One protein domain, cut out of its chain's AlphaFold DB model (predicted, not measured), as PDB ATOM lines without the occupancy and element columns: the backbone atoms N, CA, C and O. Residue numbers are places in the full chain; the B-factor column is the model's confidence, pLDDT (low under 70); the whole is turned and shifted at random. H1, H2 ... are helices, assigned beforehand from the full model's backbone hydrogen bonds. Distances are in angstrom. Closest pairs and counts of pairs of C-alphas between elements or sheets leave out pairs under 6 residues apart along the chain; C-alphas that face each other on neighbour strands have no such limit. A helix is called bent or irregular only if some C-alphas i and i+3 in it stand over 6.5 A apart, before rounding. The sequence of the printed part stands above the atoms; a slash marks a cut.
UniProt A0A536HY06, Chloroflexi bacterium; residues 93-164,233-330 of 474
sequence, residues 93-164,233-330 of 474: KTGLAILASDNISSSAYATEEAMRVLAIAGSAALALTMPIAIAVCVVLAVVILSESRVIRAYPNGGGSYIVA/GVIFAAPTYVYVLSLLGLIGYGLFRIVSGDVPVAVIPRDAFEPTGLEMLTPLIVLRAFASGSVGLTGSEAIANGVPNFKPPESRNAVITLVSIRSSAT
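What this domain is: This is residues 93 to 164 and 233 to 330 of the 474 residues of a protein of Chloroflexi bacterium (UniProt A0A536HY06). The long helix H3 makes the backbone of an elongated helical body, with H2 and H6 packed on its first part, H8 packed along its later part, and the small helices H7 and H4 near its last residues. A second long helix, H5, lies off to one side of this body, packing on H1 with residues 233 to 241, and a long loop of residues 260 to 282 leads from its other end back to H6. The printed part has 170 residues with eight named helices, H1 to H8 in order along the chain, and no named strand; its class is all helix. It is only just loose, close to compact, with a radius of gyration of the C-alphas of 18.8 A and spans of 55 by 38 by 25 A.

Where its parts are: H3, residues 123 to 153, is 46.6 A long from C-alpha 123 at (5.719, 69.363, 85.816) to C-alpha 153 at (-5.345, 28.972, 65.422). It has a kink of 28 degrees near residue 131 and is only just irregular, with C-alphas 127 and 130 6.6 A apart. H2, residues 101 to 121, is 32.3 A long, and H5, residues 233 to 259, is 39.1 A. H6 holds residues 283 to 297, 21.6 A, and H8 residues 314 to 329, 23.6 A, ending at C-alpha 329 at (11.107, 46.173, 75.175). H1, residues 93 to 99, H4, residues 159 to 164, and H7, residues 301 to 305, are short.

How they stand to each other: H3 is the hub, touching H2, H6, H7 and H8. H2 and H3 form a helical hairpin at a shallow tilt of 32 degrees, opposite ways; H2 touches with residues 111 to 119 alone, and the closest C-alphas, of Leu 118 and Ala 125, are 5.5 A apart. H8 touches H3 at a shallow tilt of 14 degrees, opposite ways, closest at the C-alphas of Ser 148 and Val 319, 5.6 A. H6 touches H2 at a shallow tilt of 14 degrees, opposite ways, with the C-alphas of Ser 107 and Gly 296 closest at 4.0 A. H6 touches H3 at a steep tilt of 46 degrees, the same way, closest at the C-alphas of Ile 132 and Phe 290, 5.8 A. H7 touches H4, closest at the C-alphas of Gly 159 and Asn 305, 4.6 A. H1 and H5 touch about perpendicular, at 86 degrees, with the C-alphas of Ala 97 and Ala 237 closest at 4.9 A. H3 and H5 are apart. Every O i to N i+4 pair is within hydrogen-bond range in H1, H4 and H7, against 11 of 17 in H2, 20 of 27 in H3, 21 of 23 in H5, 8 of 11 in H6 and 11 of 12 in H8.

The domain as a whole: The two C-alphas farthest apart, those of Thr 276 and Pro 312, are 57.2 A apart. Residues 165 to 232 are cut out, and C-alphas 164 and 233 are 30.8 A apart across the cut. The link from H5 to H6 is long; residues 265 to 271 in it stand free. The mean pLDDT of the printed part is 81.5, with residues 157 to 158, 233 to 236, 266 to 279 and 326 to 330 under 70.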
ATOM      1  N   LYS A  93      14.202  38.278  59.715       79.31
ATOM      2  CA  LYS A  93      14.891  39.577  59.810       79.31
ATOM      3  C   LYS A  93      14.132  40.649  59.024       79.31
ATOM      4  O   LYS A  93      13.737  41.660  59.588       79.31
ATOM      5  N   THR A  94      13.854  40.376  57.750       76.44
ATOM      6  CA  THR A  94      13.114  41.283  56.854       76.44
ATOM      7  C   THR A  94      11.690  41.536  57.359       76.44
ATOM      8  O   THR A  94      11.232  42.670  57.371       76.44
ATOM      9  N   GLY A  95      11.014  40.491  57.845       74.94
ATOM     10  CA  GLY A  95       9.686  40.568  58.446       74.94
ATOM     11  C   GLY A  95       9.664  41.385  59.735       74.94
ATOM     12  O   GLY A  95       8.762  42.196  59.894       74.94
ATOM     13  N   LEU A  96      10.673  41.265  60.607       79.31
ATOM     14  CA  LEU A  96      10.811  42.162  61.758       79.31
ATOM     15  C   LEU A  96      10.980  43.617  61.296       79.31
ATOM     16  O   LEU A  96      10.211  44.480  61.696       79.31
ATOM     17  N   ALA A  97      11.938  43.881  60.406       79.00
ATOM     18  CA  ALA A  97      12.267  45.240  59.980       79.00
ATOM     19  C   ALA A  97      11.160  45.947  59.172       79.00
ATOM     20  O   ALA A  97      11.126  47.173  59.170       79.00
ATOM     21  N   ILE A  98      10.270  45.202  58.504       77.88
ATOM     22  CA  ILE A  98       9.157  45.754  57.711       77.88
ATOM     23  C   ILE A  98       7.834  45.755  58.490       77.88
ATOM     24  O   ILE A  98       7.110  46.744  58.427       77.88
ATOM     25  N   LEU A  99       7.492  44.677  59.207       80.25
ATOM     26  CA  LEU A  99       6.187  44.549  59.875       80.25
ATOM     27  C   LEU A  99       6.187  45.112  61.301       80.25
ATOM     28  O   LEU A  99       5.157  45.604  61.735       80.25
ATOM     29  N   ALA A 100       7.320  45.094  62.016       79.69
ATOM     30  CA  ALA A 100       7.427  45.757  63.320       79.69
ATOM     31  C   ALA A 100       7.837  47.234  63.218       79.69
ATOM     32  O   ALA A 100       7.828  47.926  64.232       79.69
ATOM     33  N   SER A 101       8.189  47.735  62.023       81.88
ATOM     34  CA  SER A 101       8.528  49.154  61.826       81.88
ATOM     35  C   SER A 101       7.408  50.082  62.287       81.88
ATOM     36  O   SER A 101       7.689  51.177  62.760       81.88
ATOM     37  N   ASP A 102       6.161  49.638  62.141       82.69
ATOM     38  CA  ASP A 102       4.973  50.398  62.505       82.69
ATOM     39  C   ASP A 102       4.903  50.581  64.033       82.69
ATOM     40  O   ASP A 102       5.002  51.703  64.523       82.69
ATOM     41  N   ASN A 103       4.946  49.478  64.793       83.62
ATOM     42  CA  ASN A 103       4.987  49.496  66.262       83.62
ATOM     43  C   ASN A 103       6.232  50.192  66.839       83.62
ATOM     44  O   ASN A 103       6.158  50.922  67.829       83.62
ATOM     45  N   ILE A 104       7.390  50.013  66.196       83.00
ATOM     46  CA  ILE A 104       8.616  50.727  66.561       83.00
ATOM     47  C   ILE A 104       8.424  52.242  66.362       83.00
ATOM     48  O   ILE A 104       8.845  53.018  67.220       83.00
ATOM     49  N   SER A 105       7.743  52.672  65.293       81.75
ATOM     50  CA  SER A 105       7.447  54.089  65.049       81.75
ATOM     51  C   SER A 105       6.381  54.659  65.992       81.75
ATOM     52  O   SER A 105       6.562  55.769  66.488       81.75
ATOM     53  N   SER A 106       5.329  53.900  66.326       85.81
ATOM     54  CA  SER A 106       4.270  54.378  67.223       85.81
ATOM     55  C   SER A 106       4.749  54.546  68.663       85.81
ATOM     56  O   SER A 106       4.409  55.533  69.317       85.81
ATOM     57  N   SER A 107       5.642  53.667  69.135       82.38
ATOM     58  CA  SER A 107       6.294  53.821  70.445       82.38
ATOM     59  C   SER A 107       7.129  55.108  70.576       82.38
ATOM     60  O   SER A 107       7.262  55.643  71.681       82.38
ATOM     61  N   ALA A 108       7.647  55.639  69.458       81.88
ATOM     62  CA  ALA A 108       8.507  56.818  69.441       81.88
ATOM     63  C   ALA A 108       7.750  58.103  69.813       81.88
ATOM     64  O   ALA A 108       8.219  58.863  70.657       81.88
ATOM     65  N   TYR A 109       6.565  58.329  69.229       84.06
ATOM     66  CA  TYR A 109       5.758  59.527  69.503       84.06
ATOM     67  C   TYR A 109       4.749  59.341  70.650       84.06
ATOM     68  O   TYR A 109       4.415  60.310  71.330       84.06
ATOM     69  N   ALA A 110       4.294  58.113  70.937       87.25
ATOM     70  CA  ALA A 110       3.325  57.866  72.013       87.25
ATOM     71  C   ALA A 110       3.842  58.272  73.408       87.25
ATOM     72  O   ALA A 110       3.058  58.680  74.268       87.25
ATOM     73  N   THR A 111       5.161  58.206  73.627       85.69
ATOM     74  CA  THR A 111       5.787  58.644  74.885       85.69
ATOM     75  C   THR A 111       5.716  60.166  75.054       85.69
ATOM     76  O   THR A 111       5.382  60.646  76.138       85.69
ATOM     77  N   GLU A 112       5.949  60.928  73.979       85.31
ATOM     78  CA  GLU A 112       5.814  62.389  73.990       85.31
ATOM     79  C   GLU A 112       4.356  62.805  74.227       85.31
ATOM     80  O   GLU A 112       4.095  63.655  75.073       85.31
ATOM     81  N   GLU A 113       3.392  62.161  73.565       87.50
ATOM     82  CA  GLU A 113       1.969  62.484  73.737       87.50
ATOM     83  C   GLU A 113       1.435  62.147  75.139       87.50
ATOM     84  O   GLU A 113       0.617  62.890  75.688       87.50
ATOM     85  N   ALA A 114       1.932  61.082  75.779       87.06
ATOM     86  CA  ALA A 114       1.640  60.816  77.189       87.06
ATOM     87  C   ALA A 114       2.190  61.930  78.104       87.06
ATOM     88  O   ALA A 114       1.471  62.423  78.976       87.06
ATOM     89  N   MET A 115       3.429  62.384  77.873       87.00
ATOM     90  CA  MET A 115       4.031  63.507  78.606       87.00
ATOM     91  C   MET A 115       3.299  64.832  78.345       87.00
ATOM     92  O   MET A 115       3.064  65.590  79.285       87.00
ATOM     93  N   ARG A 116       2.873  65.090  77.102       85.50
ATOM     94  CA  ARG A 116       2.110  66.276  76.682       85.50
ATOM     95  C   ARG A 116       0.765  66.375  77.401       85.50
ATOM     96  O   ARG A 116       0.356  67.477  77.755       85.50
ATOM     97  N   VAL A 117       0.095  65.247  77.663       87.31
ATOM     98  CA  VAL A 117      -1.125  65.218  78.490       87.31
ATOM     99  C   VAL A 117      -0.810  65.423  79.974       87.31
ATOM    100  O   VAL A 117      -1.512  66.192  80.628       87.31
ATOM    101  N   LEU A 118       0.227  64.772  80.516       85.81
ATOM    102  CA  LEU A 118       0.603  64.924  81.929       85.81
ATOM    103  C   LEU A 118       1.011  66.361  82.273       85.81
ATOM    104  O   LEU A 118       0.624  66.857  83.325       85.81
ATOM    105  N   ALA A 119       1.734  67.044  81.383       83.94
ATOM    106  CA  ALA A 119       2.227  68.400  81.610       83.94
ATOM    107  C   ALA A 119       1.117  69.452  81.817       83.94
ATOM    108  O   ALA A 119       1.375  70.481  82.439       83.94
ATOM    109  N   ILE A 120      -0.117  69.184  81.369       81.75
ATOM    110  CA  ILE A 120      -1.296  70.032  81.637       81.75
ATOM    111  C   ILE A 120      -1.607  70.076  83.149       81.75
ATOM    112  O   ILE A 120      -1.999  71.116  83.669       81.75
ATOM    113  N   ALA A 121      -1.344  68.980  83.873       79.19
ATOM    114  CA  ALA A 121      -1.411  68.900  85.337       79.19
ATOM    115  C   ALA A 121      -0.077  69.282  86.027       79.19
ATOM    116  O   ALA A 121       0.174  68.903  87.174       79.19
ATOM    117  N   GLY A 122       0.796  70.014  85.325       76.56
ATOM    118  CA  GLY A 122       2.061  70.536  85.837       76.56
ATOM    119  C   GLY A 122       3.246  69.564  85.767       76.56
ATOM    120  O   GLY A 122       3.116  68.355  85.578       76.56
ATOM    121  N   SER A 123       4.453  70.105  85.951       76.00
ATOM    122  CA  SER A 123       5.719  69.363  85.816       76.00
ATOM    123  C   SER A 123       5.857  68.184  86.787       76.00
ATOM    124  O   SER A 123       6.452  67.168  86.430       76.00
ATOM    125  N   ALA A 124       5.264  68.265  87.982       77.75
ATOM    126  CA  ALA A 124       5.254  67.172  88.954       77.75
ATOM    127  C   ALA A 124       4.525  65.914  88.435       77.75
ATOM    128  O   ALA A 124       4.918  64.794  88.766       77.75
ATOM    129  N   ALA A 125       3.510  66.073  87.576       81.94
ATOM    130  CA  ALA A 125       2.777  64.951  86.995       81.94
ATOM    131  C   ALA A 125       3.634  64.117  86.024       81.94
ATOM    132  O   ALA A 125       3.354  62.934  85.832       81.94
ATOM    133  N   LEU A 126       4.723  64.672  85.470       82.88
ATOM    134  CA  LEU A 126       5.646  63.945  84.585       82.88
ATOM    135  C   LEU A 126       6.322  62.749  85.278       82.88
ATOM    136  O   LEU A 126       6.712  61.802  84.595       82.88
ATOM    137  N   ALA A 127       6.388  62.719  86.613       85.19
ATOM    138  CA  ALA A 127       6.841  61.546  87.367       85.19
ATOM    139  C   ALA A 127       5.976  60.289  87.113       85.19
ATOM    140  O   ALA A 127       6.467  59.165  87.220       85.19
ATOM    141  N   LEU A 128       4.706  60.459  86.717       86.94
ATOM    142  CA  LEU A 128       3.796  59.359  86.374       86.94
ATOM    143  C   LEU A 128       4.070  58.737  84.999       86.94
ATOM    144  O   LEU A 128       3.550  57.654  84.723       86.94
ATOM    145  N   THR A 129       4.917  59.353  84.166       88.00
ATOM    146  CA  THR A 129       5.277  58.824  82.838       88.00
ATOM    147  C   THR A 129       5.839  57.405  82.936       88.00
ATOM    148  O   THR A 129       5.448  56.541  82.158       88.00
ATOM    149  N   MET A 130       6.700  57.123  83.924       90.12
ATOM    150  CA  MET A 130       7.316  55.798  84.065       90.12
ATOM    151  C   MET A 130       6.330  54.718  84.571       90.12
ATOM    152  O   MET A 130       6.251  53.664  83.939       90.12
ATOM    153  N   PRO A 131       5.504  54.950  85.616       91.94
ATOM    154  CA  PRO A 131       4.371  54.076  85.939       91.94
ATOM    155  C   PRO A 131       3.418  53.812  84.762       91.94
ATOM    156  O   PRO A 131       3.011  52.668  84.552       91.94
ATOM    157  N   ILE A 132       3.091  54.838  83.966       91.19
ATOM    158  CA  ILE A 132       2.227  54.702  82.782       91.19
ATOM    159  C   ILE A 132       2.910  53.854  81.700       91.19
ATOM    160  O   ILE A 132       2.285  52.931  81.180       91.19
ATOM    161  N   ALA A 133       4.192  54.090  81.407       89.94
ATOM    162  CA  ALA A 133       4.959  53.291  80.453       89.94
ATOM    163  C   ALA A 133       5.035  51.809  80.871       89.94
ATOM    164  O   ALA A 133       4.835  50.922  80.042       89.94
ATOM    165  N   ILE A 134       5.230  51.523  82.165       91.38
ATOM    166  CA  ILE A 134       5.185  50.154  82.702       91.38
ATOM    167  C   ILE A 134       3.798  49.526  82.478       91.38
ATOM    168  O   ILE A 134       3.717  48.387  82.015       91.38
ATOM    169  N   ALA A 135       2.711  50.258  82.742       92.06
ATOM    170  CA  ALA A 135       1.351  49.768  82.507       92.06
ATOM    171  C   ALA A 135       1.078  49.480  81.016       92.06
ATOM    172  O   ALA A 135       0.523  48.428  80.689       92.06
ATOM    173  N   VAL A 136       1.520  50.354  80.104       91.00
ATOM    174  CA  VAL A 136       1.421  50.140  78.648       91.00
ATOM    175  C   VAL A 136       2.234  48.909  78.223       91.00
ATOM    176  O   VAL A 136       1.711  48.054  77.511       91.00
ATOM    177  N   CYS A 137       3.459  48.730  78.728       90.06
ATOM    178  CA  CYS A 137       4.277  47.538  78.469       90.06
ATOM    179  C   CYS A 137       3.638  46.231  78.980       90.06
ATOM    180  O   CYS A 137       3.770  45.187  78.333       90.06
ATOM    181  N   VAL A 138       2.912  46.264  80.105       92.25
ATOM    182  CA  VAL A 138       2.132  45.110  80.591       92.25
ATOM    183  C   VAL A 138       0.982  44.788  79.632       92.25
ATOM    184  O   VAL A 138       0.801  43.620  79.282       92.25
ATOM    185  N   VAL A 139       0.252  45.794  79.138       92.25
ATOM    186  CA  VAL A 139      -0.799  45.583  78.125       92.25
ATOM    187  C   VAL A 139      -0.205  45.051  76.816       92.25
ATOM    188  O   VAL A 139      -0.730  44.074  76.283       92.25
ATOM    189  N   LEU A 140       0.931  45.581  76.345       90.12
ATOM    190  CA  LEU A 140       1.636  45.072  75.161       90.12
ATOM    191  C   LEU A 140       2.002  43.590  75.309       90.12
ATOM    192  O   LEU A 140       1.805  42.800  74.388       90.12
ATOM    193  N   ALA A 141       2.492  43.184  76.485       90.56
ATOM    194  CA  ALA A 141       2.798  41.786  76.763       90.56
ATOM    195  C   ALA A 141       1.542  40.894  76.726       90.56
ATOM    196  O   ALA A 141       1.608  39.784  76.195       90.56
ATOM    197  N   VAL A 142       0.396  41.369  77.232       92.31
ATOM    198  CA  VAL A 142      -0.892  40.653  77.156       92.31
ATOM    199  C   VAL A 142      -1.386  40.541  75.709       92.31
ATOM    200  O   VAL A 142      -1.750  39.442  75.287       92.31
ATOM    201  N   VAL A 143      -1.333  41.625  74.927       90.50
ATOM    202  CA  VAL A 143      -1.702  41.641  73.498       90.50
ATOM    203  C   VAL A 143      -0.829  40.664  72.708       90.50
ATOM    204  O   VAL A 143      -1.357  39.759  72.064       90.50
ATOM    205  N   ILE A 144       0.499  40.741  72.844       89.38
ATOM    206  CA  ILE A 144       1.445  39.834  72.172       89.38
ATOM    207  C   ILE A 144       1.191  38.366  72.548       89.38
ATOM    208  O   ILE A 144       1.277  37.488  71.686       89.38
ATOM    209  N   LEU A 145       0.848  38.068  73.806       90.50
ATOM    210  CA  LEU A 145       0.496  36.711  74.244       90.50
ATOM    211  C   LEU A 145      -0.861  36.233  73.703       90.50
ATOM    212  O   LEU A 145      -1.018  35.028  73.483       90.50
ATOM    213  N   SER A 146      -1.814  37.144  73.480       90.25
ATOM    214  CA  SER A 146      -3.115  36.863  72.864       90.25
ATOM    215  C   SER A 146      -2.972  36.594  71.364       90.25
ATOM    216  O   SER A 146      -3.298  35.499  70.903       90.25
ATOM    217  N   GLU A 147      -2.361  37.516  70.620       88.31
ATOM    218  CA  GLU A 147      -2.099  37.382  69.181       88.31
ATOM    219  C   GLU A 147      -1.228  36.160  68.869       88.31
ATOM    220  O   GLU A 147      -1.503  35.392  67.945       88.31
ATOM    221  N   SER A 148      -0.252  35.852  69.731       88.19
ATOM    222  CA  SER A 148       0.519  34.608  69.628       88.19
ATOM    223  C   SER A 148      -0.341  33.340  69.717       88.19
ATOM    224  O   SER A 148       0.133  32.272  69.327       88.19
ATOM    225  N   ARG A 149      -1.559  33.374  70.272       89.00
ATOM    226  CA  ARG A 149      -2.522  32.253  70.236       89.00
ATOM    227  C   ARG A 149      -3.352  32.302  68.953       89.00
ATOM    228  O   ARG A 149      -3.457  31.273  68.291       89.00
ATOM    229  N   VAL A 150      -3.846  33.482  68.574       89.00
ATOM    230  CA  VAL A 150      -4.619  33.719  67.340       89.00
ATOM    231  C   VAL A 150      -3.857  33.230  66.102       89.00
ATOM    232  O   VAL A 150      -4.368  32.381  65.376       89.00
ATOM    233  N   ILE A 151      -2.592  33.630  65.932       87.38
ATOM    234  CA  ILE A 151      -1.720  33.229  64.806       87.38
ATOM    235  C   ILE A 151      -1.512  31.699  64.722       87.38
ATOM    236  O   ILE A 151      -1.241  31.154  63.651       87.38
ATOM    237  N   ARG A 152      -1.637  30.971  65.843       87.06
ATOM    238  CA  ARG A 152      -1.556  29.497  65.867       87.06
ATOM    239  C   ARG A 152      -2.885  28.811  65.543       87.06
ATOM    240  O   ARG A 152      -2.848  27.690  65.048       87.06
ATOM    241  N   ALA A 153      -4.019  29.460  65.805       87.56
ATOM    242  CA  ALA A 153      -5.345  28.972  65.422       87.56
ATOM    243  C   ALA A 153      -5.688  29.298  63.955       87.56
ATOM    244  O   ALA A 153      -6.314  28.484  63.281       87.56
ATOM    245  N   TYR A 154      -5.213  30.440  63.446       86.94
ATOM    246  CA  TYR A 154      -5.445  30.938  62.085       86.94
ATOM    247  C   TYR A 154      -4.123  31.022  61.289       86.94
ATOM    248  O   TYR A 154      -3.654  32.114  60.963       86.94
ATOM    249  N   PRO A 155      -3.480  29.880  60.962       78.06
ATOM    250  CA  PRO A 155      -2.171  29.865  60.302       78.06
ATOM    251  C   PRO A 155      -2.201  30.387  58.858       78.06
ATOM    252  O   PRO A 155      -1.166  30.814  58.359       78.06
ATOM    253  N   ASN A 156      -3.371  30.390  58.211       75.88
ATOM    254  CA  ASN A 156      -3.577  30.899  56.850       75.88
ATOM    255  C   ASN A 156      -3.732  32.439  56.803       75.88
ATOM    256  O   ASN A 156      -4.111  32.984  55.769       75.88
ATOM    257  N   GLY A 157      -3.490  33.135  57.921       67.69
ATOM    258  CA  GLY A 157      -3.793  34.557  58.084       67.69
ATOM    259  C   GLY A 157      -5.292  34.833  58.260       67.69
ATOM    260  O   GLY A 157      -6.094  33.921  58.459       67.69
ATOM    261  N   GLY A 158      -5.661  36.117  58.199       66.50
ATOM    262  CA  GLY A 158      -7.057  36.576  58.263       66.50
ATOM    263  C   GLY A 158      -7.318  37.756  59.201       66.50
ATOM    264  O   GLY A 158      -8.324  38.451  59.036       66.50
ATOM    265  N   GLY A 159      -6.408  38.001  60.147       76.50
ATOM    266  CA  GLY A 159      -6.459  39.149  61.051       76.50
ATOM    267  C   GLY A 159      -7.697  39.209  61.944       76.50
ATOM    268  O   GLY A 159      -8.503  38.276  62.014       76.50
ATOM    269  N   SER A 160      -7.890  40.359  62.590       83.88
ATOM    270  CA  SER A 160      -9.039  40.618  63.469       83.88
ATOM    271  C   SER A 160     -10.385  40.441  62.751       83.88
ATOM    272  O   SER A 160     -11.365  40.059  63.386       83.88
ATOM    273  N   TYR A 161     -10.439  40.658  61.427       88.62
ATOM    274  CA  TYR A 161     -11.647  40.466  60.620       88.62
ATOM    275  C   TYR A 161     -12.118  39.007  60.584       88.62
ATOM    276  O   TYR A 161     -13.256  38.741  60.971       88.62
ATOM    277  N   ILE A 162     -11.282  38.061  60.129       88.69
ATOM    278  CA  ILE A 162     -11.704  36.653  60.017       88.69
ATOM    279  C   ILE A 162     -11.974  36.071  61.408       88.69
ATOM    280  O   ILE A 162     -12.991  35.411  61.605       88.69
ATOM    281  N   VAL A 163     -11.147  36.407  62.402       89.44
ATOM    282  CA  VAL A 163     -11.340  35.958  63.789       89.44
ATOM    283  C   VAL A 163     -12.680  36.450  64.352       89.44
ATOM    284  O   VAL A 163     -13.458  35.640  64.860       89.44
ATOM    285  N   ALA A 164     -13.004  37.741  64.225       91.81
ATOM    286  CA  ALA A 164     -14.281  38.278  64.700       91.81
ATOM    287  C   ALA A 164     -15.480  37.729  63.906       91.81
ATOM    288  O   ALA A 164     -16.518  37.423  64.492       91.81
ATOM    289  N   GLY A 233      12.749  44.604  49.663       58.44
ATOM    290  CA  GLY A 233      12.626  44.759  51.117       58.44
ATOM    291  C   GLY A 233      13.923  44.973  51.906       58.44
ATOM    292  O   GLY A 233      13.865  45.322  53.081       58.44
ATOM    293  N   VAL A 234      15.094  44.831  51.280       62.91
ATOM    294  CA  VAL A 234      16.380  45.277  51.847       62.91
ATOM    295  C   VAL A 234      16.413  46.804  52.007       62.91
ATOM    296  O   VAL A 234      16.855  47.296  53.042       62.91
ATOM    297  N   ILE A 235      15.897  47.548  51.021       67.81
ATOM    298  CA  ILE A 235      15.888  49.021  51.008       67.81
ATOM    299  C   ILE A 235      14.998  49.561  52.135       67.81
ATOM    300  O   ILE A 235      15.396  50.481  52.842       67.81
ATOM    301  N   PHE A 236      13.829  48.949  52.355       67.88
ATOM    302  CA  PHE A 236      12.917  49.325  53.441       67.88
ATOM    303  C   PHE A 236      13.348  48.819  54.827       67.88
ATOM    304  O   PHE A 236      12.985  49.432  55.824       67.88
ATOM    305  N   ALA A 237      14.139  47.746  54.920       74.69
ATOM    306  CA  ALA A 237      14.625  47.238  56.206       74.69
ATOM    307  C   ALA A 237      15.787  48.061  56.797       74.69
ATOM    308  O   ALA A 237      15.965  48.082  58.018       74.69
ATOM    309  N   ALA A 238      16.602  48.712  55.958       82.44
ATOM    310  CA  ALA A 238      17.792  49.429  56.418       82.44
ATOM    311  C   ALA A 238      17.483  50.633  57.340       82.44
ATOM    312  O   ALA A 238      18.104  50.700  58.406       82.44
ATOM    313  N   PRO A 239      16.515  51.531  57.039       83.44
ATOM    314  CA  PRO A 239      16.148  52.630  57.937       83.44
ATOM    315  C   PRO A 239      15.706  52.154  59.325       83.44
ATOM    316  O   PRO A 239      16.164  52.703  60.325       83.44
ATOM    317  N   THR A 240      14.900  51.089  59.406       82.88
ATOM    318  CA  THR A 240      14.428  50.521  60.681       82.88
ATOM    319  C   THR A 240      15.591  50.031  61.546       82.88
ATOM    320  O   THR A 240      15.619  50.282  62.750       82.88
ATOM    321  N   TYR A 241      16.590  49.371  60.947       84.44
ATOM    322  CA  TYR A 241      17.776  48.922  61.682       84.44
ATOM    323  C   TYR A 241      18.696  50.072  62.107       84.44
ATOM    324  O   TYR A 241      19.224  50.027  63.217       84.44
ATOM    325  N   VAL A 242      18.858  51.111  61.279       89.12
ATOM    326  CA  VAL A 242      19.603  52.325  61.658       89.12
ATOM    327  C   VAL A 242      18.910  53.039  62.821       89.12
ATOM    328  O   VAL A 242      19.574  53.376  63.799       89.12
ATOM    329  N   TYR A 243      17.584  53.193  62.766       85.88
ATOM    330  CA  TYR A 243      16.793  53.781  63.846       85.88
ATOM    331  C   TYR A 243      16.969  53.007  65.161       85.88
ATOM    332  O   TYR A 243      17.418  53.583  66.150       85.88
ATOM    333  N   VAL A 244      16.724  51.690  65.163       85.31
ATOM    334  CA  VAL A 244      16.870  50.850  66.366       85.31
ATOM    335  C   VAL A 244      18.296  50.901  66.925       85.31
ATOM    336  O   VAL A 244      18.468  51.018  68.137       85.31
ATOM    337  N   LEU A 245      19.325  50.875  66.070       89.31
ATOM    338  CA  LEU A 245      20.717  50.990  66.511       89.31
ATOM    339  C   LEU A 245      21.020  52.371  67.116       89.31
ATOM    340  O   LEU A 245      21.677  52.440  68.153       89.31
ATOM    341  N   SER A 246      20.520  53.457  66.518       91.00
ATOM    342  CA  SER A 246      20.693  54.815  67.055       91.00
ATOM    343  C   SER A 246      19.979  55.018  68.393       91.00
ATOM    344  O   SER A 246      20.548  55.628  69.295       91.00
ATOM    345  N   LEU A 247      18.785  54.441  68.564       88.00
ATOM    346  CA  LEU A 247      18.008  54.528  69.800       88.00
ATOM    347  C   LEU A 247      18.685  53.741  70.933       88.00
ATOM    348  O   LEU A 247      18.844  54.258  72.037       88.00
ATOM    349  N   LEU A 248      19.161  52.524  70.648       88.69
ATOM    350  CA  LEU A 248      19.952  51.735  71.598       88.69
ATOM    351  C   LEU A 248      21.288  52.414  71.942       88.69
ATOM    352  O   LEU A 248      21.700  52.389  73.099       88.69
ATOM    353  N   GLY A 249      21.938  53.058  70.967       93.69
ATOM    354  CA  GLY A 249      23.145  53.859  71.184       93.69
ATOM    355  C   GLY A 249      22.895  55.071  72.087       93.69
ATOM    356  O   GLY A 249      23.657  55.299  73.023       93.69
ATOM    357  N   LEU A 250      21.798  55.801  71.863       91.06
ATOM    358  CA  LEU A 250      21.380  56.940  72.684       91.06
ATOM    359  C   LEU A 250      21.077  56.520  74.131       91.06
ATOM    360  O   LEU A 250      21.568  57.149  75.066       91.06
ATOM    361  N   ILE A 251      20.329  55.426  74.320       89.94
ATOM    362  CA  ILE A 251      20.029  54.864  75.647       89.94
ATOM    363  C   ILE A 251      21.318  54.402  76.342       89.94
ATOM    364  O   ILE A 251      21.542  54.736  77.505       89.94
ATOM    365  N   GLY A 252      22.195  53.682  75.635       92.25
ATOM    366  CA  GLY A 252      23.475  53.212  76.171       92.25
ATOM    367  C   GLY A 252      24.408  54.355  76.582       92.25
ATOM    368  O   GLY A 252      24.996  54.306  77.660       92.25
ATOM    369  N   TYR A 253      24.495  55.414  75.772       92.25
ATOM    370  CA  TYR A 253      25.271  56.615  76.088       92.25
ATOM    371  C   TYR A 253      24.671  57.410  77.259       92.25
ATOM    372  O   TYR A 253      25.410  57.872  78.127       92.25
ATOM    373  N   GLY A 254      23.339  57.512  77.343       89.44
ATOM    374  CA  GLY A 254      22.647  58.112  78.487       89.44
ATOM    375  C   GLY A 254      22.927  57.366  79.796       89.44
ATOM    376  O   GLY A 254      23.317  57.982  80.786       89.44
ATOM    377  N   LEU A 255      22.817  56.033  79.788       90.81
ATOM    378  CA  LEU A 255      23.166  55.186  80.935       90.81
ATOM    379  C   LEU A 255      24.650  55.303  81.307       90.81
ATOM    380  O   LEU A 255      24.971  55.419  82.489       90.81
ATOM    381  N   PHE A 256      25.550  55.336  80.321       92.25
ATOM    382  CA  PHE A 256      26.977  55.562  80.549       92.25
ATOM    383  C   PHE A 256      27.245  56.914  81.227       92.25
ATOM    384  O   PHE A 256      27.994  56.960  82.203       92.25
ATOM    385  N   ARG A 257      26.602  58.003  80.781       90.12
ATOM    386  CA  ARG A 257      26.733  59.325  81.417       90.12
ATOM    387  C   ARG A 257      26.196  59.344  82.850       90.12
ATOM    388  O   ARG A 257      26.869  59.879  83.724       90.12
ATOM    389  N   ILE A 258      25.061  58.688  83.113       88.88
ATOM    390  CA  ILE A 258      24.506  58.536  84.470       88.88
ATOM    391  C   ILE A 258      25.487  57.797  85.393       88.88
ATOM    392  O   ILE A 258      25.772  58.276  86.486       88.88
ATOM    393  N   VAL A 259      26.050  56.668  84.948       92.19
ATOM    394  CA  VAL A 259      27.050  55.901  85.721       92.19
ATOM    395  C   VAL A 259      28.363  56.680  85.896       92.19
ATOM    396  O   VAL A 259      29.022  56.540  86.923       92.19
ATOM    397  N   SER A 260      28.720  57.540  84.938       92.38
ATOM    398  CA  SER A 260      29.904  58.414  85.011       92.38
ATOM    399  C   SER A 260      29.695  59.683  85.856       92.38
ATOM    400  O   SER A 260      30.621  60.476  85.985       92.38
ATOM    401  N   GLY A 261      28.490  59.917  86.393       88.00
ATOM    402  CA  GLY A 261      28.127  61.133  87.140       88.00
ATOM    403  C   GLY A 261      27.912  62.393  86.284       88.00
ATOM    404  O   GLY A 261      27.468  63.418  86.796       88.00
ATOM    405  N   ASP A 262      28.162  62.315  84.979       86.19
ATOM    406  CA  ASP A 262      28.049  63.394  83.990       86.19
ATOM    407  C   ASP A 262      26.606  63.501  83.458       86.19
ATOM    408  O   ASP A 262      26.327  63.373  82.263       86.19
ATOM    409  N   VAL A 263      25.651  63.658  84.381       81.00
ATOM    410  CA  VAL A 263      24.220  63.762  84.065       81.00
ATOM    411  C   VAL A 263      23.942  65.134  83.435       81.00
ATOM    412  O   VAL A 263      24.098  66.151  84.118       81.00
ATOM    413  N   PRO A 264      23.503  65.212  82.164       73.88
ATOM    414  CA  PRO A 264      23.187  66.492  81.547       73.88
ATOM    415  C   PRO A 264      21.980  67.130  82.240       73.88
ATOM    416  O   PRO A 264      20.934  66.498  82.402       73.88
ATOM    417  N   VAL A 265      22.110  68.405  82.618       73.69
ATOM    418  CA  VAL A 265      20.995  69.194  83.156       73.69
ATOM    419  C   VAL A 265      19.876  69.239  82.116       73.69
ATOM    420  O   VAL A 265      20.115  69.580  80.955       73.69
ATOM    421  N   ALA A 266      18.654  68.896  82.528       66.44
ATOM    422  CA  ALA A 266      17.491  68.918  81.652       66.44
ATOM    423  C   ALA A 266      17.231  70.350  81.158       66.44
ATOM    424  O   ALA A 266      16.799  71.217  81.918       66.44
ATOM    425  N   VAL A 267      17.513  70.599  79.876       62.16
ATOM    426  CA  VAL A 267      17.252  71.893  79.242       62.16
ATOM    427  C   VAL A 267      15.742  72.080  79.158       62.16
ATOM    428  O   VAL A 267      15.058  71.338  78.454       62.16
ATOM    429  N   ILE A 268      15.225  73.074  79.881       57.59
ATOM    430  CA  ILE A 268      13.820  73.478  79.790       57.59
ATOM    431  C   ILE A 268      13.553  73.899  78.331       57.59
ATOM    432  O   ILE A 268      14.291  74.750  77.818       57.59
ATOM    433  N   PRO A 269      12.554  73.317  77.636       57.72
ATOM    434  CA  PRO A 269      12.203  73.728  76.280       57.72
ATOM    435  C   PRO A 269      11.909  75.229  76.214       57.72
ATOM    436  O   PRO A 269      11.371  75.794  77.163       57.72
ATOM    437  N   ARG A 270      12.239  75.884  75.094       49.66
ATOM    438  CA  ARG A 270      11.900  77.309  74.908       49.66
ATOM    439  C   ARG A 270      10.387  77.513  74.878       49.66
ATOM    440  O   ARG A 270       9.887  78.417  75.535       49.66
ATOM    441  N   ASP A 271       9.686  76.591  74.227       52.78
ATOM    442  CA  ASP A 271       8.242  76.402  74.337       52.78
ATOM    443  C   ASP A 271       7.940  75.479  75.531       52.78
ATOM    444  O   ASP A 271       7.431  74.365  75.385       52.78
ATOM    445  N   ALA A 272       8.340  75.908  76.732       52.84
ATOM    446  CA  ALA A 272       7.929  75.241  77.962       52.84
ATOM    447  C   ALA A 272       6.396  75.213  78.020       52.84
ATOM    448  O   ALA A 272       5.747  76.193  77.649       52.84
ATOM    449  N   PHE A 273       5.822  74.098  78.482       54.91
ATOM    450  CA  PHE A 273       4.375  73.987  78.665       54.91
ATOM    451  C   PHE A 273       3.859  75.197  79.447       54.91
ATOM    452  O   PHE A 273       4.408  75.514  80.504       54.91
ATOM    453  N   GLU A 274       2.838  75.855  78.889       53.50
ATOM    454  CA  GLU A 274       2.208  77.064  79.427       53.50
ATOM    455  C   GLU A 274       2.114  76.988  80.963       53.50
ATOM    456  O   GLU A 274       1.490  76.049  81.470       53.50
ATOM    457  N   PRO A 275       2.735  77.916  81.727       53.25
ATOM    458  CA  PRO A 275       2.856  77.801  83.186       53.25
ATOM    459  C   PRO A 275       1.508  77.831  83.923       53.25
ATOM    460  O   PRO A 275       1.452  77.584  85.127       53.25
ATOM    461  N   THR A 276       0.417  78.036  83.188       52.12
ATOM    462  CA  THR A 276      -0.992  77.802  83.534       52.12
ATOM    463  C   THR A 276      -1.328  76.313  83.835       52.12
ATOM    464  O   THR A 276      -2.461  75.868  83.656       52.12
ATOM    465  N   GLY A 277      -0.372  75.523  84.341       53.62
ATOM    466  CA  GLY A 277      -0.534  74.127  84.776       53.62
ATOM    467  C   GLY A 277      -1.262  73.994  86.119       53.62
ATOM    468  O   GLY A 277      -0.709  73.452  87.075       53.62
ATOM    469  N   LEU A 278      -2.475  74.548  86.203       56.56
ATOM    470  CA  LEU A 278      -3.292  74.649  87.421       56.56
ATOM    471  C   LEU A 278      -4.481  73.671  87.458       56.56
ATOM    472  O   LEU A 278      -5.275  73.711  88.401       56.56
ATOM    473  N   GLU A 279      -4.622  72.778  86.473       64.12
ATOM    474  CA  GLU A 279      -5.592  71.684  86.582       64.12
ATOM    475  C   GLU A 279      -5.139  70.682  87.652       64.12
ATOM    476  O   GLU A 279      -4.022  70.162  87.618       64.12
ATOM    477  N   MET A 280      -6.026  70.377  88.604       73.12
ATOM    478  CA  MET A 280      -5.773  69.328  89.592       73.12
ATOM    479  C   MET A 280      -5.486  68.000  88.885       73.12
ATOM    480  O   MET A 280      -6.219  67.609  87.975       73.12
ATOM    481  N   LEU A 281      -4.481  67.261  89.361       78.88
ATOM    482  CA  LEU A 281      -4.181  65.907  88.897       78.88
ATOM    483  C   LEU A 281      -5.353  64.959  89.211       78.88
ATOM    484  O   LEU A 281      -5.411  64.317  90.259       78.88
ATOM    485  N   THR A 282      -6.312  64.877  88.292       86.75
ATOM    486  CA  THR A 282      -7.449  63.965  88.399       86.75
ATOM    487  C   THR A 282      -7.089  62.576  87.861       86.75
ATOM    488  O   THR A 282      -6.281  62.459  86.933       86.75
ATOM    489  N   PRO A 283      -7.755  61.505  88.336       87.69
ATOM    490  CA  PRO A 283      -7.654  60.183  87.717       87.69
ATOM    491  C   PRO A 283      -7.982  60.192  86.216       87.69
ATOM    492  O   PRO A 283      -7.449  59.379  85.468       87.69
ATOM    493  N   LEU A 284      -8.812  61.137  85.755       89.50
ATOM    494  CA  LEU A 284      -9.152  61.307  84.342       89.50
ATOM    495  C   LEU A 284      -7.954  61.777  83.499       89.50
ATOM    496  O   LEU A 284      -7.785  61.287  82.386       89.50
ATOM    497  N   ILE A 285      -7.092  62.662  84.018       88.06
ATOM    498  CA  ILE A 285      -5.856  63.076  83.326       88.06
ATOM    499  C   ILE A 285      -4.870  61.903  83.251       88.06
ATOM    500  O   ILE A 285      -4.300  61.656  82.190       88.06
ATOM    501  N   VAL A 286      -4.729  61.120  84.327       90.00
ATOM    502  CA  VAL A 286      -3.878  59.914  84.342       90.00
ATOM    503  C   VAL A 286      -4.382  58.868  83.335       90.00
ATOM    504  O   VAL A 286      -3.594  58.327  82.561       90.00
ATOM    505  N   LEU A 287      -5.698  58.631  83.280       92.19
ATOM    506  CA  LEU A 287      -6.324  57.741  82.295       92.19
ATOM    507  C   LEU A 287      -6.189  58.269  80.857       92.19
ATOM    508  O   LEU A 287      -5.964  57.476  79.945       92.19
ATOM    509  N   ARG A 288      -6.272  59.589  80.643       91.44
ATOM    510  CA  ARG A 288      -6.045  60.225  79.335       91.44
ATOM    511  C   ARG A 288      -4.588  60.081  78.886       91.44
ATOM    512  O   ARG A 288      -4.355  59.739  77.734       91.44
ATOM    513  N   ALA A 289      -3.622  60.283  79.782       90.81
ATOM    514  CA  ALA A 289      -2.201  60.096  79.487       90.81
ATOM    515  C   ALA A 289      -1.873  58.627  79.175       90.81
ATOM    516  O   ALA A 289      -1.144  58.348  78.225       90.81
ATOM    517  N   PHE A 290      -2.471  57.682  79.910       93.12
ATOM    518  CA  PHE A 290      -2.396  56.255  79.594       93.12
ATOM    519  C   PHE A 290      -3.029  55.926  78.231       93.12
ATOM    520  O   PHE A 290      -2.432  55.188  77.452       93.12
ATOM    521  N   ALA A 291      -4.189  56.504  77.902       92.38
ATOM    522  CA  ALA A 291      -4.829  56.317  76.601       92.38
ATOM    523  C   ALA A 291      -3.963  56.856  75.446       92.38
ATOM    524  O   ALA A 291      -3.754  56.135  74.472       92.38
ATOM    525  N   SER A 292      -3.381  58.055  75.575       88.94
ATOM    526  CA  SER A 292      -2.419  58.592  74.597       88.94
ATOM    527  C   SER A 292      -1.168  57.712  74.470       88.94
ATOM    528  O   SER A 292      -0.768  57.367  73.361       88.94
ATOM    529  N   GLY A 293      -0.589  57.269  75.592       87.50
ATOM    530  CA  GLY A 293       0.560  56.356  75.597       87.50
ATOM    531  C   GLY A 293       0.258  54.975  75.001       87.50
ATOM    532  O   GLY A 293       1.141  54.341  74.423       87.50
ATOM    533  N   SER A 294      -0.999  54.520  75.067       90.00
ATOM    534  CA  SER A 294      -1.436  53.238  74.496       90.00
ATOM    535  C   SER A 294      -1.396  53.189  72.963       90.00
ATOM    536  O   SER A 294      -1.466  52.104  72.392       90.00
ATOM    537  N   VAL A 295      -1.185  54.321  72.278       86.06
ATOM    538  CA  VAL A 295      -0.936  54.334  70.825       86.06
ATOM    539  C   VAL A 295       0.374  53.608  70.473       86.06
ATOM    540  O   VAL A 295       0.468  53.024  69.401       86.06
ATOM    541  N   GLY A 296       1.335  53.494  71.401       84.75
ATOM    542  CA  GLY A 296       2.541  52.665  71.229       84.75
ATOM    543  C   GLY A 296       2.292  51.145  71.154       84.75
ATOM    544  O   GLY A 296       3.243  50.364  71.112       84.75
ATOM    545  N   LEU A 297       1.025  50.709  71.174       86.00
ATOM    546  CA  LEU A 297       0.597  49.316  71.002       86.00
ATOM    547  C   LEU A 297       0.208  48.968  69.550       86.00
ATOM    548  O   LEU A 297       0.157  47.780  69.214       86.00
ATOM    549  N   THR A 298      -0.071  49.970  68.706       85.44
ATOM    550  CA  THR A 298      -0.424  49.771  67.285       85.44
ATOM    551  C   THR A 298       0.764  49.236  66.488       85.44
ATOM    552  O   THR A 298       1.906  49.309  66.947       85.44
ATOM    553  N   GLY A 299       0.524  48.673  65.304       80.44
ATOM    554  CA  GLY A 299       1.556  48.050  64.476       80.44
ATOM    555  C   GLY A 299       1.934  46.631  64.926       80.44
ATOM    556  O   GLY A 299       2.887  46.049  64.403       80.44
ATOM    557  N   SER A 300       1.241  46.068  65.922       83.25
ATOM    558  CA  SER A 300       1.464  44.695  66.401       83.25
ATOM    559  C   SER A 300       0.551  43.697  65.672       83.25
ATOM    560  O   SER A 300       0.980  42.603  65.286       83.25
ATOM    561  N   GLU A 301      -0.672  44.126  65.368       85.25
ATOM    562  CA  GLU A 301      -1.619  43.503  64.441       85.25
ATOM    563  C   GLU A 301      -1.075  43.383  63.003       85.25
ATOM    564  O   GLU A 301      -1.378  42.400  62.328       85.25
ATOM    565  N   ALA A 302      -0.185  44.273  62.549       82.62
ATOM    566  CA  ALA A 302       0.503  44.170  61.259       82.62
ATOM    567  C   ALA A 302       1.234  42.822  61.061       82.62
ATOM    568  O   ALA A 302       1.242  42.271  59.956       82.62
ATOM    569  N   ILE A 303       1.790  42.229  62.129       83.06
ATOM    570  CA  ILE A 303       2.409  40.890  62.079       83.06
ATOM    571  C   ILE A 303       1.354  39.774  62.057       83.06
ATOM    572  O   ILE A 303       1.542  38.780  61.355       83.06
ATOM    573  N   ALA A 304       0.246  39.930  62.788       81.31
ATOM    574  CA  ALA A 304      -0.862  38.968  62.796       81.31
ATOM    575  C   ALA A 304      -1.622  38.938  61.454       81.31
ATOM    576  O   ALA A 304      -2.057  37.879  60.995       81.31
ATOM    577  N   ASN A 305      -1.710  40.084  60.782       83.31
ATOM    578  CA  ASN A 305      -2.258  40.227  59.436       83.31
ATOM    579  C   ASN A 305      -1.275  39.685  58.378       83.31
ATOM    580  O   ASN A 305      -1.687  39.005  57.440       83.31
ATOM    581  N   GLY A 306       0.031  39.921  58.556       80.75
ATOM    582  CA  GLY A 306       1.100  39.536  57.625       80.75
ATOM    583  C   GLY A 306       1.571  38.072  57.668       80.75
ATOM    584  O   GLY A 306       2.579  37.762  57.034       80.75
ATOM    585  N   VAL A 307       0.897  37.166  58.390       85.00
ATOM    586  CA  VAL A 307       1.334  35.759  58.568       85.00
ATOM    587  C   VAL A 307       1.643  35.024  57.246       85.00
ATOM    588  O   VAL A 307       2.723  34.429  57.180       85.00
ATOM    589  N   PRO A 308       0.805  35.083  56.185       82.50
ATOM    590  CA  PRO A 308       1.066  34.363  54.927       82.50
ATOM    591  C   PRO A 308       2.315  34.840  54.175       82.50
ATOM    592  O   PRO A 308       2.854  34.124  53.334       82.50
ATOM    593  N   ASN A 309       2.802  36.044  54.485       80.94
ATOM    594  CA  ASN A 309       3.940  36.644  53.799       80.94
ATOM    595  C   ASN A 309       5.279  36.069  54.290       80.94
ATOM    596  O   ASN A 309       6.310  36.349  53.688       80.94
ATOM    597  N   PHE A 310       5.314  35.287  55.376       82.56
ATOM    598  CA  PHE A 310       6.550  34.694  55.895       82.56
ATOM    599  C   PHE A 310       7.001  33.459  55.098       82.56
ATOM    600  O   PHE A 310       6.216  32.744  54.483       82.56
ATOM    601  N   LYS A 311       8.300  33.135  55.161       82.69
ATOM    602  CA  LYS A 311       8.794  31.817  54.719       82.69
ATOM    603  C   LYS A 311       8.238  30.701  55.630       82.69
ATOM    604  O   LYS A 311       8.213  30.899  56.849       82.69
ATOM    605  N   PRO A 312       7.858  29.520  55.101       80.81
ATOM    606  CA  PRO A 312       7.433  28.381  55.915       80.81
ATOM    607  C   PRO A 312       8.482  27.932  56.955       80.81
ATOM    608  O   PRO A 312       9.682  28.002  56.675       80.81
ATOM    609  N   PRO A 313       8.077  27.428  58.140       87.50
ATOM    610  CA  PRO A 313       6.714  27.404  58.684       87.50
ATOM    611  C   PRO A 313       6.248  28.801  59.131       87.50
ATOM    612  O   PRO A 313       6.844  29.420  60.013       87.50
ATOM    613  N   GLU A 314       5.160  29.272  58.529       84.19
ATOM    614  CA  GLU A 314       4.784  30.691  58.473       84.19
ATOM    615  C   GLU A 314       4.341  31.216  59.843       84.19
ATOM    616  O   GLU A 314       4.996  32.088  60.411       84.19
ATOM    617  N   SER A 315       3.335  30.582  60.455       83.50
ATOM    618  CA  SER A 315       2.839  30.925  61.797       83.50
ATOM    619  C   SER A 315       3.920  30.868  62.885       83.50
ATOM    620  O   SER A 315       3.972  31.735  63.757       83.50
ATOM    621  N   ARG A 316       4.853  29.902  62.826       85.81
ATOM    622  CA  ARG A 316       5.992  29.834  63.764       85.81
ATOM    623  C   ARG A 316       6.947  31.013  63.569       85.81
ATOM    624  O   ARG A 316       7.475  31.530  64.551       85.81
ATOM    625  N   ASN A 317       7.184  31.430  62.329       85.81
ATOM    626  CA  ASN A 317       8.075  32.544  62.020       85.81
ATOM    627  C   ASN A 317       7.430  33.901  62.357       85.81
ATOM    628  O   ASN A 317       8.114  34.752  62.929       85.81
ATOM    629  N   ALA A 318       6.123  34.059  62.138       83.38
ATOM    630  CA  ALA A 318       5.348  35.216  62.585       83.38
ATOM    631  C   ALA A 318       5.339  35.354  64.121       83.38
ATOM    632  O   ALA A 318       5.718  36.402  64.636       83.38
ATOM    633  N   VAL A 319       5.033  34.282  64.872       85.12
ATOM    634  CA  VAL A 319       5.054  34.309  66.354       85.12
ATOM    635  C   VAL A 319       6.450  34.616  66.908       85.12
ATOM    636  O   VAL A 319       6.566  35.387  67.855       85.12
ATOM    637  N   ILE A 320       7.524  34.075  66.318       86.00
ATOM    638  CA  ILE A 320       8.901  34.436  66.715       86.00
ATOM    639  C   ILE A 320       9.161  35.935  66.495       86.00
ATOM    640  O   ILE A 320       9.789  36.571  67.339       86.00
ATOM    641  N   THR A 321       8.662  36.498  65.393       84.12
ATOM    642  CA  THR A 321       8.819  37.923  65.065       84.12
ATOM    643  C   THR A 321       8.057  38.798  66.066       84.12
ATOM    644  O   THR A 321       8.661  39.666  66.693       84.12
ATOM    645  N   LEU A 322       6.779  38.498  66.323       84.12
ATOM    646  CA  LEU A 322       5.944  39.207  67.301       84.12
ATOM    647  C   LEU A 322       6.529  39.151  68.726       84.12
ATOM    648  O   LEU A 322       6.615  40.165  69.412       84.12
ATOM    649  N   VAL A 323       6.997  37.980  69.171       85.69
ATOM    650  CA  VAL A 323       7.624  37.831  70.497       85.69
ATOM    651  C   VAL A 323       8.961  38.575  70.582       85.69
ATOM    652  O   VAL A 323       9.317  39.041  71.665       85.69
ATOM    653  N   SER A 324       9.690  38.746  69.471       82.62
ATOM    654  CA  SER A 324      10.948  39.500  69.488       82.62
ATOM    655  C   SER A 324      10.765  41.003  69.742       82.62
ATOM    656  O   SER A 324      11.625  41.571  70.411       82.62
ATOM    657  N   ILE A 325       9.623  41.605  69.369       76.44
ATOM    658  CA  ILE A 325       9.254  42.981  69.771       76.44
ATOM    659  C   ILE A 325       9.223  43.100  71.301       76.44
ATOM    660  O   ILE A 325       9.860  43.980  71.885       76.44
ATOM    661  N   ARG A 326       8.540  42.160  71.971       68.44
ATOM    662  CA  ARG A 326       8.472  42.110  73.440       68.44
ATOM    663  C   ARG A 326       9.869  42.007  74.062       68.44
ATOM    664  O   ARG A 326      10.138  42.655  75.065       68.44
ATOM    665  N   SER A 327      10.761  41.222  73.456       59.72
ATOM    666  CA  SER A 327      12.144  41.067  73.925       59.72
ATOM    667  C   SER A 327      13.038  42.287  73.668       59.72
ATOM    668  O   SER A 327      14.004  42.462  74.402       59.72
ATOM    669  N   SER A 328      12.738  43.149  72.689       53.88
ATOM    670  CA  SER A 328      13.391  44.466  72.575       53.88
ATOM    671  C   SER A 328      12.893  45.468  73.624       53.88
ATOM    672  O   SER A 328      13.676  46.301  74.065       53.88
ATOM    673  N   ALA A 329      11.638  45.357  74.077       43.00
ATOM    674  CA  ALA A 329      11.107  46.173  75.175       43.00
ATOM    675  C   ALA A 329      11.590  45.710  76.569       43.00
ATOM    676  O   ALA A 329      11.678  46.517  77.490       43.00
ATOM    677  N   THR A 330      11.931  44.425  76.742       34.41
ATOM    678  CA  THR A 330      12.507  43.887  77.990       34.41
ATOM    679  C   THR A 330      13.914  43.336  77.757       34.41
ATOM    680  O   THR A 330      14.077  42.163  77.416       34.41
TER     681      THR A 330